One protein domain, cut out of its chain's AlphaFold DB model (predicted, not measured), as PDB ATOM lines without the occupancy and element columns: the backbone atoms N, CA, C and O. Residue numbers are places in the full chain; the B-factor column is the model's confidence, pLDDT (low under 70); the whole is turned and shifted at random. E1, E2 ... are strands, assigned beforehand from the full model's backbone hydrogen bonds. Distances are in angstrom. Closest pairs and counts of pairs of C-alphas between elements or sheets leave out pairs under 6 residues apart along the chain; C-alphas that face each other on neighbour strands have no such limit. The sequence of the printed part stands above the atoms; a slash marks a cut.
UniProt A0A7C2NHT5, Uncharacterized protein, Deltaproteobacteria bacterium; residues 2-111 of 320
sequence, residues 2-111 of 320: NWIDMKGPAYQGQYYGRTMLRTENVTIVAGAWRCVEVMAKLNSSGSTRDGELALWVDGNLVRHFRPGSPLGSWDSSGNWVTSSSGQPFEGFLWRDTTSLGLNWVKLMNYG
ATOM      1  N   ASN A   2     110.315 143.855 105.201       45.56
ATOM      2  CA  ASN A   2     110.522 142.427 105.398       45.56
ATOM      3  C   ASN A   2     111.987 142.183 105.756       45.56
ATOM      4  O   ASN A   2     112.852 142.191 104.889       45.56
ATOM      5  N   TRP A   3     112.259 141.983 107.043       64.75
ATOM      6  CA  TRP A   3     113.478 141.313 107.478       64.75
ATOM      7  C   TRP A   3     113.324 139.840 107.107       64.75
ATOM      8  O   TRP A   3     112.715 139.063 107.844       64.75
ATOM      9  N   ILE A   4     113.751 139.509 105.891       75.62
ATOM     10  CA  ILE A   4     113.578 138.185 105.302       75.62
ATOM     11  C   ILE A   4     114.276 137.154 106.191       75.62
ATOM     12  O   ILE A   4     115.395 137.369 106.648       75.62
ATOM     13  N   ASP A   5     113.581 136.045 106.443       77.44
ATOM     14  CA  ASP A   5     114.137 134.855 107.093       77.44
ATOM     15  C   ASP A   5     114.675 135.051 108.528       77.44
ATOM     16  O   ASP A   5     115.482 134.266 109.026       77.44
ATOM     17  N   MET A   6     114.174 136.066 109.237       79.75
ATOM     18  CA  MET A   6     114.382 136.211 110.679       79.75
ATOM     19  C   MET A   6     113.887 134.969 111.429       79.75
ATOM     20  O   MET A   6     112.725 134.576 111.324       79.75
ATOM     21  N   LYS A   7     114.769 134.371 112.230       85.44
ATOM     22  CA  LYS A   7     114.435 133.239 113.100       85.44
ATOM     23  C   LYS A   7     113.953 133.729 114.459       85.44
ATOM     24  O   LYS A   7     114.394 134.777 114.922       85.44
ATOM     25  N   GLY A   8     113.100 132.959 115.128       82.25
ATOM     26  CA  GLY A   8     112.628 133.263 116.484       82.25
ATOM     27  C   GLY A   8     111.568 134.375 116.566       82.25
ATOM     28  O   GLY A   8     111.219 134.994 115.561       82.25
ATOM     29  N   PRO A   9     111.024 134.621 117.770       83.12
ATOM     30  CA  PRO A   9     109.920 135.552 117.976       83.12
ATOM     31  C   PRO A   9     110.343 137.023 117.842       83.12
ATOM     32  O   PRO A   9     111.508 137.392 118.038       83.12
ATOM     33  N   ALA A  10     109.363 137.877 117.543       83.44
ATOM     34  CA  ALA A  10     109.504 139.325 117.646       83.44
ATOM     35  C   ALA A  10     109.486 139.762 119.119       83.44
ATOM     36  O   ALA A  10     108.703 139.247 119.920       83.44
ATOM     37  N   TYR A  11     110.294 140.761 119.464       79.94
ATOM     38  CA  TYR A  11     110.257 141.419 120.767       79.94
ATOM     39  C   TYR A  11     109.540 142.762 120.623       79.94
ATOM     40  O   TYR A  11     109.980 143.617 119.858       79.94
ATOM     41  N   GLN A  12     108.407 142.932 121.312       85.75
ATOM     42  CA  GLN A  12     107.552 144.130 121.211       85.75
ATOM     43  C   GLN A  12     107.161 144.491 119.760       85.75
ATOM     44  O   GLN A  12     107.105 145.655 119.377       85.75
ATOM     45  N   GLY A  13     106.919 143.474 118.924       83.50
ATOM     46  CA  GLY A  13     106.588 143.660 117.507       83.50
ATOM     47  C   GLY A  13     107.782 144.022 116.611       83.50
ATOM     48  O   GLY A  13     107.585 144.267 115.423       83.50
ATOM     49  N   GLN A  14     109.005 144.030 117.148       80.50
ATOM     50  CA  GLN A  14     110.237 144.318 116.414       80.50
ATOM     51  C   GLN A  14     111.132 143.078 116.295       80.50
ATOM     52  O   GLN A  14     111.164 142.212 117.173       80.50
ATOM     53  N   TYR A  15     111.880 143.008 115.195       80.81
ATOM     54  CA  TYR A  15     112.891 141.982 114.945       80.81
ATOM     55  C   TYR A  15     114.287 142.587 115.081       80.81
ATOM     56  O   TYR A  15     114.503 143.747 114.734       80.81
ATOM     57  N   TYR A  16     115.226 141.790 115.583       80.81
ATOM     58  CA  TYR A  16     116.598 142.198 115.881       80.81
ATOM     59  C   TYR A  16     117.580 141.202 115.267       80.81
ATOM     60  O   TYR A  16     117.220 140.053 115.015       80.81
ATOM     61  N   GLY A  17     118.832 141.633 115.078       80.00
ATOM     62  CA  GLY A  17     119.922 140.754 114.652       80.00
ATOM     63  C   GLY A  17     120.046 139.508 115.535       80.00
ATOM     64  O   GLY A  17     119.665 139.516 116.709       80.00
ATOM     65  N   ARG A  18     120.553 138.422 114.953       85.50
ATOM     66  CA  ARG A  18     120.701 137.126 115.623       85.50
ATOM     67  C   ARG A  18     122.168 136.806 115.850       85.50
ATOM     68  O   ARG A  18     123.015 137.126 115.017       85.50
ATOM     69  N   THR A  19     122.460 136.168 116.978       88.19
ATOM     70  CA  THR A  19     123.820 135.734 117.294       88.19
ATOM     71  C   THR A  19     124.084 134.410 116.597       88.19
ATOM     72  O   THR A  19     123.394 133.424 116.845       88.19
ATOM     73  N   MET A  20     125.086 134.399 115.723       89.50
ATOM     74  CA  MET A  20     125.482 133.201 114.977       89.50
ATOM     75  C   MET A  20     126.773 132.577 115.518       89.50
ATOM     76  O   MET A  20     127.001 131.388 115.331       89.50
ATOM     77  N   LEU A  21     127.601 133.373 116.201       87.19
ATOM     78  CA  LEU A  21     128.876 132.956 116.778       87.19
ATOM     79  C   LEU A  21     128.726 132.886 118.302       87.19
ATOM     80  O   LEU A  21     128.751 133.914 118.975       87.19
ATOM     81  N   ARG A  22     128.486 131.691 118.842       83.31
ATOM     82  CA  ARG A  22     128.264 131.449 120.281       83.31
ATOM     83  C   ARG A  22     129.224 130.441 120.892       83.31
ATOM     84  O   ARG A  22     129.507 130.535 122.081       83.31
ATOM     85  N   THR A  23     129.651 129.449 120.121       78.12
ATOM     86  CA  THR A  23     130.541 128.370 120.587       78.12
ATOM     87  C   THR A  23     131.960 128.526 120.046       78.12
ATOM     88  O   THR A  23     132.872 127.787 120.406       78.12
ATOM     89  N   GLU A  24     132.143 129.489 119.156       81.69
ATOM     90  CA  GLU A  24     133.384 129.876 118.528       81.69
ATOM     91  C   GLU A  24     134.251 130.639 119.531       81.69
ATOM     92  O   GLU A  24     133.987 131.798 119.846       81.69
ATOM     93  N   ASN A  25     135.307 129.999 120.028       75.56
ATOM     94  CA  ASN A  25     136.283 130.660 120.887       75.56
ATOM     95  C   ASN A  25     137.240 131.501 120.035       75.56
ATOM     96  O   ASN A  25     138.256 131.000 119.555       75.56
ATOM     97  N   VAL A  26     136.910 132.780 119.848       80.44
ATOM     98  CA  VAL A  26     137.810 133.776 119.254       80.44
ATOM     99  C   VAL A  26     138.296 134.704 120.359       80.44
ATOM    100  O   VAL A  26     137.536 135.518 120.880       80.44
ATOM    101  N   THR A  27     139.565 134.577 120.731       80.75
ATOM    102  CA  THR A  27     140.159 135.419 121.771       80.75
ATOM    103  C   THR A  27     140.657 136.729 121.168       80.75
ATOM    104  O   THR A  27     141.678 136.761 120.481       80.75
ATOM    105  N   ILE A  28     139.969 137.826 121.475       80.56
ATOM    106  CA  ILE A  28     140.427 139.185 121.169       80.56
ATOM    107  C   ILE A  28     141.044 139.768 122.443       80.56
ATOM    108  O   ILE A  28     140.422 139.751 123.503       80.56
ATOM    109  N   VAL A  29     142.284 140.249 122.345       82.44
ATOM    110  CA  VAL A  29     143.039 140.825 123.467       82.44
ATOM    111  C   VAL A  29     143.123 142.332 123.254       82.44
ATOM    112  O   VAL A  29     143.427 142.776 122.149       82.44
ATOM    113  N   ALA A  30     142.837 143.114 124.294       84.75
ATOM    114  CA  ALA A  30     142.944 144.569 124.234       84.75
ATOM    115  C   ALA A  30     144.406 145.011 124.034       84.75
ATOM    116  O   ALA A  30     145.320 144.400 124.584       84.75
ATOM    117  N   GLY A  31     144.615 146.086 123.267       84.50
ATOM    118  CA  GLY A  31     145.947 146.643 122.998       84.50
ATOM    119  C   GLY A  31     146.760 145.911 121.922       84.50
ATOM    120  O   GLY A  31     147.940 146.204 121.768       84.50
ATOM    121  N   ALA A  32     146.152 144.979 121.182       83.25
ATOM    122  CA  ALA A  32     146.779 144.296 120.053       83.25
ATOM    123  C   ALA A  32     145.957 144.492 118.773       83.25
ATOM    124  O   ALA A  32     144.730 144.369 118.800       83.25
ATOM    125  N   TRP A  33     146.637 144.750 117.652       85.69
ATOM    126  CA  TRP A  33     146.009 144.743 116.331       85.69
ATOM    127  C   TRP A  33     145.512 143.343 115.981       85.69
ATOM    128  O   TRP A  33     146.159 142.337 116.289       85.69
ATOM    129  N   ARG A  34     144.339 143.290 115.351       87.88
ATOM    130  CA  ARG A  34     143.709 142.067 114.856       87.88
ATOM    131  C   ARG A  34     143.239 142.306 113.442       87.88
ATOM    132  O   ARG A  34     142.548 143.290 113.193       87.88
ATOM    133  N   CYS A  35     143.554 141.376 112.554       88.12
ATOM    134  CA  CYS A  35     142.968 141.405 111.229       88.12
ATOM    135  C   CYS A  35     141.641 140.650 111.248       88.12
ATOM    136  O   CYS A  35     141.570 139.505 111.699       88.12
ATOM    137  N   VAL A  36     140.588 141.294 110.753       91.94
ATOM    138  CA  VAL A  36     139.242 140.728 110.681       91.94
ATOM    139  C   VAL A  36     138.757 140.814 109.245       91.94
ATOM    140  O   VAL A  36     138.662 141.898 108.681       91.94
ATOM    141  N   GLU A  37     138.400 139.670 108.669       92.75
ATOM    142  CA  GLU A  37     137.872 139.592 107.309       92.75
ATOM    143  C   GLU A  37     136.482 138.954 107.325       92.75
ATOM    144  O   GLU A  37     136.268 137.908 107.943       92.75
ATOM    145  N   VAL A  38     135.527 139.579 106.632       94.62
ATOM    146  CA  VAL A  38     134.143 139.104 106.521       94.62
ATOM    147  C   VAL A  38     133.778 138.952 105.052       94.62
ATOM    148  O   VAL A  38     133.908 139.891 104.272       94.62
ATOM    149  N   MET A  39     133.259 137.784 104.682       95.88
ATOM    150  CA  MET A  39     132.703 137.527 103.355       95.88
ATOM    151  C   MET A  39     131.192 137.377 103.456       95.88
ATOM    152  O   MET A  39     130.705 136.615 104.288       95.88
ATOM    153  N   ALA A  40     130.464 138.057 102.572       95.94
ATOM    154  CA  ALA A  40     129.043 137.840 102.353       95.94
ATOM    155  C   ALA A  40     128.793 137.490 100.883       95.94
ATOM    156  O   ALA A  40     129.185 138.232  99.979       95.94
ATOM    157  N   LYS A  41     128.093 136.382 100.645       96.25
ATOM    158  CA  LYS A  41     127.632 135.972  99.315       96.25
ATOM    159  C   LYS A  41     126.112 135.994  99.297       96.25
ATOM    160  O   LYS A  41     125.467 135.314 100.093       96.25
ATOM    161  N   LEU A  42     125.543 136.770  98.379       95.69
ATOM    162  CA  LEU A  42     124.096 136.832  98.184       95.69
ATOM    163  C   LEU A  42     123.576 135.533  97.563       95.69
ATOM    164  O   LEU A  42     124.262 134.894  96.767       95.69
ATOM    165  N   ASN A  43     122.335 135.190  97.887       96.00
ATOM    166  CA  ASN A  43     121.622 134.091  97.250       96.00
ATOM    167  C   ASN A  43     121.410 134.335  95.742       96.00
ATOM    168  O   ASN A  43     121.260 135.480  95.282       96.00
ATOM    169  N   SER A  44     121.399 133.244  94.974       96.81
ATOM    170  CA  SER A  44     121.338 133.240  93.505       96.81
ATOM    171  C   SER A  44     119.999 133.721  92.940       96.81
ATOM    172  O   SER A  44     119.967 134.327  91.870       96.81
ATOM    173  N   SER A  45     118.901 133.517  93.667       95.00
ATOM    174  CA  SER A  45     117.544 133.934  93.301       95.00
ATOM    175  C   SER A  45     116.769 134.379  94.536       95.00
ATOM    176  O   SER A  45     117.129 134.008  95.645       95.00
ATOM    177  N   GLY A  46     115.659 135.095  94.361       92.12
ATOM    178  CA  GLY A  46     114.828 135.593  95.465       92.12
ATOM    179  C   GLY A  46     114.209 134.543  96.400       92.12
ATOM    180  O   GLY A  46     113.598 134.901  97.402       92.12
ATOM    181  N   SER A  47     114.336 133.254  96.093       91.56
ATOM    182  CA  SER A  47     113.770 132.163  96.892       91.56
ATOM    183  C   SER A  47     114.782 131.077  97.262       91.56
ATOM    184  O   SER A  47     114.458 130.194  98.058       91.56
ATOM    185  N   THR A  48     116.004 131.119  96.722       94.88
ATOM    186  CA  THR A  48     117.045 130.129  97.021       94.88
ATOM    187  C   THR A  48     117.795 130.484  98.300       94.88
ATOM    188  O   THR A  48     118.130 131.639  98.549       94.88
ATOM    189  N   ARG A  49     118.079 129.472  99.123       94.44
ATOM    190  CA  ARG A  49     118.839 129.601 100.376       94.44
ATOM    191  C   ARG A  49     120.291 129.191 100.164       94.44
ATOM    192  O   ARG A  49     120.772 128.247 100.765       94.44
ATOM    193  N   ASP A  50     120.974 129.849  99.241       96.75
ATOM    194  CA  ASP A  50     122.373 129.564  98.897       96.75
ATOM    195  C   ASP A  50     123.316 130.740  99.170       96.75
ATOM    196  O   ASP A  50     124.464 130.747  98.722       96.75
ATOM    197  N   GLY A  51     122.838 131.730  99.926       96.62
ATOM    198  CA  GLY A  51     123.674 132.789 100.464       96.62
ATOM    199  C   GLY A  51     124.604 132.276 101.560       96.62
ATOM    200  O   GLY A  51     124.288 131.331 102.289       96.62
ATOM    201  N   GLU A  52     125.752 132.930 101.698       97.38
ATOM    202  CA  GLU A  52     126.818 132.509 102.608       97.38
ATOM    203  C   GLU A  52     127.346 133.689 103.429       97.38
ATOM    204  O   GLU A  52     127.259 134.846 103.007       97.38
ATOM    205  N   LEU A  53     127.907 133.374 104.597       95.75
ATOM    206  CA  LEU A  53     128.648 134.294 105.457       95.75
ATOM    207  C   LEU A  53     129.890 133.578 105.977       95.75
ATOM    208  O   LEU A  53     129.780 132.473 106.510       95.75
ATOM    209  N   ALA A  54     131.055 134.202 105.884       96.06
ATOM    210  CA  ALA A  54     132.257 133.688 106.526       96.06
ATOM    211  C   ALA A  54     133.010 134.787 107.272       96.06
ATOM    212  O   ALA A  54     132.943 135.957 106.898       96.06
ATOM    213  N   LEU A  55     133.703 134.384 108.335       94.25
ATOM    214  CA  LEU A  55     134.517 135.242 109.187       94.25
ATOM    215  C   LEU A  55     135.897 134.609 109.367       94.25
ATOM    216  O   LEU A  55     135.995 133.446 109.770       94.25
ATOM    217  N   TRP A  56     136.940 135.401 109.148       92.25
ATOM    218  CA  TRP A  56     138.313 135.084 109.521       92.25
ATOM    219  C   TRP A  56     138.827 136.096 110.538       92.25
ATOM    220  O   TRP A  56     138.489 137.278 110.473       92.25
ATOM    221  N   VAL A  57     139.663 135.622 111.460       91.00
ATOM    222  CA  VAL A  57     140.415 136.465 112.393       91.00
ATOM    223  C   VAL A  57     141.866 136.015 112.368       91.00
ATOM    224  O   VAL A  57     142.146 134.822 112.493       91.00
ATOM    225  N   ASP A  58     142.777 136.962 112.145       87.25
ATOM    226  CA  ASP A  58     144.214 136.724 111.973       87.25
ATOM    227  C   ASP A  58     144.492 135.610 110.941       87.25
ATOM    228  O   ASP A  58     145.278 134.690 111.155       87.25
ATOM    229  N   GLY A  59     143.747 135.636 109.831       85.81
ATOM    230  CA  GLY A  59     143.857 134.692 108.714       85.81
ATOM    231  C   GLY A  59     143.195 133.329 108.947       85.81
ATOM    232  O   GLY A  59     142.951 132.604 107.977       85.81
ATOM    233  N   ASN A  60     142.834 132.998 110.188       86.88
ATOM    234  CA  ASN A  60     142.203 131.733 110.551       86.88
ATOM    235  C   ASN A  60     140.692 131.789 110.325       86.88
ATOM    236  O   ASN A  60     140.024 132.718 110.780       86.88
ATOM    237  N   LEU A  61     140.136 130.782 109.640       90.56
ATOM    238  CA  LEU A  61     138.690 130.685 109.442       90.56
ATOM    239  C   LEU A  61     138.010 130.407 110.784       90.56
ATOM    240  O   LEU A  61     138.138 129.317 111.337       90.56
ATOM    241  N   VAL A  62     137.241 131.376 111.275       92.94
ATOM    242  CA  VAL A  62     136.437 131.219 112.490       92.94
ATOM    243  C   VAL A  62     135.229 130.348 112.175       92.94
ATOM    244  O   VAL A  62     135.023 129.300 112.799       92.94
ATOM    245  N   ARG A  63     134.436 130.776 111.182       93.81
ATOM    246  CA  ARG A  63     133.254 130.061 110.689       93.81
ATOM    247  C   ARG A  63     132.909 130.429 109.262       93.81
ATOM    248  O   ARG A  63     133.070 131.571 108.846       93.81
ATOM    249  N   HIS A  64     132.333 129.451 108.569       95.88
ATOM    250  CA  HIS A  64     131.705 129.603 107.263       95.88
ATOM    251  C   HIS A  64     130.308 128.984 107.304       95.88
ATOM    252  O   HIS A  64     130.153 127.764 107.375       95.88
ATOM    253  N   PHE A  65     129.304 129.851 107.277       95.88
ATOM    254  CA  PHE A  65     127.898 129.520 107.124       95.88
ATOM    255  C   PHE A  65     127.567 129.447 105.638       95.88
ATOM    256  O   PHE A  65     127.541 130.464 104.946       95.88
ATOM    257  N   ARG A  66     127.325 128.235 105.155       97.06
ATOM    258  CA  ARG A  66     126.948 127.913 103.777       97.06
ATOM    259  C   ARG A  66     125.953 126.755 103.781       97.06
ATOM    260  O   ARG A  66     125.889 126.035 104.776       97.06
ATOM    261  N   PRO A  67     125.198 126.519 102.702       97.44
ATOM    262  CA  PRO A  67     124.335 125.345 102.632       97.44
ATOM    263  C   PRO A  67     125.095 124.070 103.020       97.44
ATOM    264  O   PRO A  67     126.147 123.762 102.458       97.44
ATOM    265  N   GLY A  68     124.592 123.365 104.029       96.62
ATOM    266  CA  GLY A  68     125.197 122.140 104.545       96.62
ATOM    267  C   GLY A  68     126.203 122.313 105.694       96.62
ATOM    268  O   GLY A  68     126.631 121.309 106.257       96.62
ATOM    269  N   SER A  69     126.605 123.537 106.064       94.44
ATOM    270  CA  SER A  69     127.609 123.778 107.116       94.44
ATOM    271  C   SER A  69     127.482 125.164 107.768       94.44
ATOM    272  O   SER A  69     127.307 126.152 107.064       94.44
ATOM    273  N   PRO A  70     127.688 125.305 109.085       94.62
ATOM    274  CA  PRO A  70     127.995 124.247 110.043       94.62
ATOM    275  C   PRO A  70     126.770 123.376 110.353       94.62
ATOM    276  O   PRO A  70     125.652 123.681 109.943       94.62
ATOM    277  N   LEU A  71     126.982 122.282 111.082       95.50
ATOM    278  CA  LEU A  71     125.883 121.563 111.720       95.50
ATOM    279  C   LEU A  71     125.453 122.316 112.987       95.50
ATOM    280  O   LEU A  71     126.291 122.869 113.707       95.50
ATOM    281  N   GLY A  72     124.155 122.364 113.264       94.88
ATOM    282  CA  GLY A  72     123.628 123.071 114.426       94.88
ATOM    283  C   GLY A  72     122.108 123.140 114.473       94.88
ATOM    284  O   GLY A  72     121.403 122.360 113.833       94.88
ATOM    285  N   SER A  73     121.593 124.053 115.284       93.31
ATOM    286  CA  SER A  73     120.162 124.320 115.373       93.31
ATOM    287  C   SER A  73     119.888 125.761 115.782       93.31
ATOM    288  O   SER A  73     120.724 126.433 116.388       93.31
ATOM    289  N   TRP A  74     118.688 126.231 115.453       91.62
ATOM    290  CA  TRP A  74     118.162 127.498 115.942       91.62
ATOM    291  C   TRP A  74     117.560 127.307 117.335       91.62
ATOM    292  O   TRP A  74     116.740 126.409 117.537       91.62
ATOM    293  N   ASP A  75     117.949 128.148 118.292       91.00
ATOM    294  CA  ASP A  75     117.317 128.176 119.610       91.00
ATOM    295  C   ASP A  75     115.964 128.912 119.584       91.00
ATOM    296  O   ASP A  75     115.559 129.507 118.582       91.00
ATOM    297  N   SER A  76     115.241 128.887 120.707       88.94
ATOM    298  CA  SER A  76     113.926 129.533 120.832       88.94
ATOM    299  C   SER A  76     113.958 131.054 120.645       88.94
ATOM    300  O   SER A  76     112.918 131.659 120.392       88.94
ATOM    301  N   SER A  77     115.137 131.675 120.749       87.12
ATOM    302  CA  SER A  77     115.351 133.107 120.523       87.12
ATOM    303  C   SER A  77     115.778 133.416 119.083       87.12
ATOM    304  O   SER A  77     115.894 134.584 118.712       87.12
ATOM    305  N   GLY A  78     115.977 132.388 118.253       88.81
ATOM    306  CA  GLY A  78     116.419 132.523 116.873       88.81
ATOM    307  C   GLY A  78     117.924 132.727 116.719       88.81
ATOM    308  O   GLY A  78     118.342 133.216 115.675       88.81
ATOM    309  N   ASN A  79     118.736 132.388 117.722       91.25
ATOM    310  CA  ASN A  79     120.193 132.344 117.577       91.25
ATOM    311  C   ASN A  79     120.627 130.969 117.078       91.25
ATOM    312  O   ASN A  79     119.999 129.959 117.399       91.25
ATOM    313  N   TRP A  80     121.723 130.924 116.330       92.56
ATOM    314  CA  TRP A  80     122.291 129.657 115.895       92.56
ATOM    315  C   TRP A  80     123.216 129.075 116.965       92.56
ATOM    316  O   TRP A  80     124.018 129.784 117.578       92.56
ATOM    317  N   VAL A  81     123.114 127.764 117.174       92.94
ATOM    318  CA  VAL A  81     123.973 126.995 118.073       92.94
ATOM    319  C   VAL A  81     124.645 125.880 117.276       92.94
ATOM    320  O   VAL A  81     124.023 124.875 116.930       92.94
ATOM    321  N   THR A  82     125.934 126.055 116.992       92.00
ATOM    322  CA  THR A  82     126.755 125.050 116.306       92.00
ATOM    323  C   THR A  82     126.886 123.791 117.169       92.00
ATOM    324  O   THR A  82     127.267 123.875 118.338       92.00
ATOM    325  N   SER A  83     126.604 122.619 116.595       90.88
ATOM    326  CA  SER A  83     126.744 121.316 117.259       90.88
ATOM    327  C   SER A  83     127.038 120.206 116.249       90.88
ATOM    328  O   SER A  83     126.500 120.200 115.146       90.88
ATOM    329  N   SER A  84     127.870 119.235 116.626       89.56
ATOM    330  CA  SER A  84     128.268 118.122 115.747       89.56
ATOM    331  C   SER A  84     127.132 117.151 115.406       89.56
ATOM    332  O   SER A  84     127.240 116.414 114.434       89.56
ATOM    333  N   SER A  85     126.046 117.153 116.182       90.44
ATOM    334  CA  SER A  85     124.844 116.339 115.959       90.44
ATOM    335  C   SER A  85     123.650 117.149 115.441       90.44
ATOM    336  O   SER A  85     122.526 116.647 115.431       90.44
ATOM    337  N   GLY A  86     123.862 118.422 115.100       92.69
ATOM    338  CA  GLY A  86     122.816 119.314 114.621       92.69
ATOM    339  C   GLY A  86     122.433 119.066 113.161       92.69
ATOM    340  O   GLY A  86     123.016 118.238 112.464       92.69
ATOM    341  N   GLN A  87     121.446 119.819 112.691       95.50
ATOM    342  CA  GLN A  87     121.055 119.825 111.287       95.50
ATOM    343  C   GLN A  87     122.033 120.669 110.458       95.50
ATOM    344  O   GLN A  87     122.603 121.630 110.984       95.50
ATOM    345  N   PRO A  88     122.233 120.349 109.169       96.88
ATOM    346  CA  PRO A  88     123.039 121.181 108.291       96.88
ATOM    347  C   PRO A  88     122.421 122.568 108.125       96.88
ATOM    348  O   PRO A  88     121.214 122.684 107.913       96.88
ATOM    349  N   PHE A  89     123.248 123.612 108.207       95.94
ATOM    350  CA  PHE A  89     122.796 124.985 108.014       95.94
ATOM    351  C   PHE A  89     122.113 125.155 106.652       95.94
ATOM    352  O   PHE A  89     122.644 124.734 105.621       95.94
ATOM    353  N   GLU A  90     120.937 125.781 106.647       94.69
ATOM    354  CA  GLU A  90     120.099 125.873 105.449       94.69
ATOM    355  C   GLU A  90     120.639 126.819 104.366       94.69
ATOM    356  O   GLU A  90     120.171 126.749 103.234       94.69
ATOM    357  N   GLY A  91     121.601 127.684 104.706       95.06
ATOM    358  CA  GLY A  91     122.048 128.799 103.870       95.06
ATOM    359  C   GLY A  91     121.195 130.058 104.054       95.06
ATOM    360  O   GLY A  91     120.036 130.007 104.473       95.06
ATOM    361  N   PHE A  92     121.781 131.218 103.758       94.06
ATOM    362  CA  PHE A  92     121.098 132.500 103.923       94.06
ATOM    363  C   PHE A  92     120.193 132.829 102.739       94.06
ATOM    364  O   PHE A  92     120.542 132.600 101.578       94.06
ATOM    365  N   LEU A  93     119.067 133.471 103.049       93.81
ATOM    366  CA  LEU A  93     118.232 134.196 102.100       93.81
ATOM    367  C   LEU A  93     118.366 135.702 102.383       93.81
ATOM    368  O   LEU A  93     117.574 136.282 103.119       93.81
ATOM    369  N   TRP A  94     119.406 136.329 101.831       92.50
ATOM    370  CA  TRP A  94     119.723 137.748 102.040       92.50
ATOM    371  C   TRP A  94     118.739 138.701 101.353       92.50
ATOM    372  O   TRP A  94     118.552 139.830 101.804       92.50
ATOM    373  N   ARG A  95     118.148 138.266 100.237       92.06
ATOM    374  CA  ARG A  95     117.269 139.071  99.378       92.06
ATOM    375  C   ARG A  95     116.156 138.225  98.768       92.06
ATOM    376  O   ARG A  95     116.379 137.060  98.448       92.06
ATOM    377  N   ASP A  96     114.998 138.833  98.543       92.69
ATOM    378  CA  ASP A  96     113.825 138.234  97.887       92.69
ATOM    379  C   ASP A  96     113.738 138.553  96.383       92.69
ATOM    380  O   ASP A  96     112.856 138.074  95.676       92.69
ATOM    381  N   THR A  97     114.687 139.334  95.867       92.75
ATOM    382  CA  THR A  97     114.825 139.659  94.447       92.75
ATOM    383  C   THR A  97     116.296 139.823  94.082       92.75
ATOM    384  O   THR A  97     117.109 140.273  94.888       92.75
ATOM    385  N   THR A  98     116.657 139.492  92.844       94.38
ATOM    386  CA  THR A  98     118.031 139.623  92.338       94.38
ATOM    387  C   THR A  98     118.426 141.063  92.007       94.38
ATOM    388  O   THR A  98     119.609 141.324  91.796       94.38
ATOM    389  N   SER A  99     117.474 142.002  92.014       94.88
ATOM    390  CA  SER A  99     117.736 143.431  91.804       94.88
ATOM    391  C   SER A  99     118.392 144.129  93.003       94.88
ATOM    392  O   SER A  99     118.885 145.243  92.855       94.88
ATOM    393  N   LEU A 100     118.419 143.496  94.180       92.44
ATOM    394  CA  LEU A 100     119.054 144.037  95.385       92.44
ATOM    395  C   LEU A 100     120.475 143.490  95.540       92.44
ATOM    396  O   LEU A 100     120.678 142.277  95.547       92.44
ATOM    397  N   GLY A 101     121.460 144.377  95.672       92.88
ATOM    398  CA  GLY A 101     122.864 144.039  95.922       92.88
ATOM    399  C   GLY A 101     123.351 144.536  97.284       92.88
ATOM    400  O   GLY A 101     122.645 145.267  97.977       92.88
ATOM    401  N   LEU A 102     124.585 144.173  97.646       92.12
ATOM    402  CA  LEU A 102     125.298 144.829  98.744       92.12
ATOM    403  C   LEU A 102     125.591 146.280  98.335       92.12
ATOM    404  O   LEU A 102     126.088 146.512  97.234       92.12
ATOM    405  N   ASN A 103     125.257 147.247  99.191       92.44
ATOM    406  CA  ASN A 103     125.287 148.675  98.845       92.44
ATOM    407  C   ASN A 103     126.058 149.556  99.840       92.44
ATOM    408  O   ASN A 103     126.588 150.591  99.444       92.44
ATOM    409  N   TRP A 104     126.154 149.149 101.104       91.19
ATOM    410  CA  TRP A 104     126.856 149.879 102.151       91.19
ATOM    411  C   TRP A 104     127.676 148.925 103.004       91.19
ATOM    412  O   TRP A 104     127.218 147.830 103.337       91.19
ATOM    413  N   VAL A 105     128.851 149.387 103.430       91.06
ATOM    414  CA  VAL A 105     129.531 148.823 104.594       91.06
ATOM    415  C   VAL A 105     129.315 149.768 105.760       91.06
ATOM    416  O   VAL A 105     129.465 150.982 105.630       91.06
ATOM    417  N   LYS A 106     128.905 149.209 106.895       90.19
ATOM    418  CA  LYS A 106     128.557 149.981 108.078       90.19
ATOM    419  C   LYS A 106     129.464 149.581 109.233       90.19
ATOM    420  O   LYS A 106     129.277 148.518 109.820       90.19
ATOM    421  N   LEU A 107     130.410 150.450 109.568       88.88
ATOM    422  CA  LEU A 107     131.206 150.330 110.785       88.88
ATOM    423  C   LEU A 107     130.399 150.919 111.944       88.88
ATOM    424  O   LEU A 107     130.062 152.102 111.950       88.88
ATOM    425  N   MET A 108     130.022 150.070 112.895       87.94
ATOM    426  CA  MET A 108     129.293 150.469 114.097       87.94
ATOM    427  C   MET A 108     129.974 149.893 115.320       87.94
ATOM    428  O   MET A 108     130.103 148.679 115.443       87.94
ATOM    429  N   ASN A 109     130.306 150.772 116.255       85.00
ATOM    430  CA  ASN A 109     130.664 150.411 117.611       85.00
ATOM    431  C   ASN A 109     129.612 151.016 118.552       85.00
ATOM    432  O   ASN A 109     129.400 152.228 118.538       85.00
ATOM    433  N   TYR A 110     128.907 150.181 119.316       82.12
ATOM    434  CA  TYR A 110     127.843 150.611 120.222       82.12
ATOM    435  C   TYR A 110     128.086 150.034 121.616       82.12
ATOM    436  O   TYR A 110     128.145 148.818 121.779       82.12
ATOM    437  N   GLY A 111     128.194 150.908 122.620       78.94
ATOM    438  CA  GLY A 111     128.325 150.508 124.025       78.94
ATOM    439  C   GLY A 111     129.696 149.957 124.436       78.94
ATOM    440  O   GLY A 111     129.766 149.234 125.427       78.94
TER     441      GLY A 111
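This is residues 2 to 111 of the 320 residues of an uncharacterized protein of Deltaproteobacteria bacterium (UniProt A0A7C2NHT5). The domain has little regular structure: a three-strand wall, E1-E2-E3, and a separate small hairpin, E4-E5, with a long unnamed stretch before E1, residues 2 to 35, and another after E5, residues 83 to 111, of which 103 to 111 stick out. The 110 printed residues have no named helix and five strands, E1 to E5 in chain order, 25 residues, all strand and antiparallel. The whole is compact, radius of gyration of the C-alphas 15.2 A, spanning 42 by 36 by 32 A.

E1, residues 36 to 41, and E2, 52 to 57, form a hairpin at 171 degrees, with N 39 and O 54 2.9 A apart. E2 and E3, 60 to 65, form a hairpin at 163 degrees, N 55 to O 63 2.9 A; E1-E2-E3 is a meander, each strand the antiparallel neighbour of the one before. E4, 71 to 74, and E5, 80 to 82, form a hairpin at 152 degrees, N 81 to O 73 2.8 A. E3 and E4 are apart. Residues 71 to 72 of E4 pair antiparallel with 87 to 88.

E1 begins at C-alpha 36 (139.242, 140.728, 110.681); E5 ends at C-alpha 82 (126.755, 125.050, 116.306). E1, E2 and E3 measure 16.9, 17.2 and 14.9 A, E4 10.6 A, E5 6.4 A.

The C-alphas farthest apart, Gly 31 and Ser 47, are 43.9 A apart. The printed part has no cut, and no link between named strands is long. Residues 2 to 3 have pLDDT under 70.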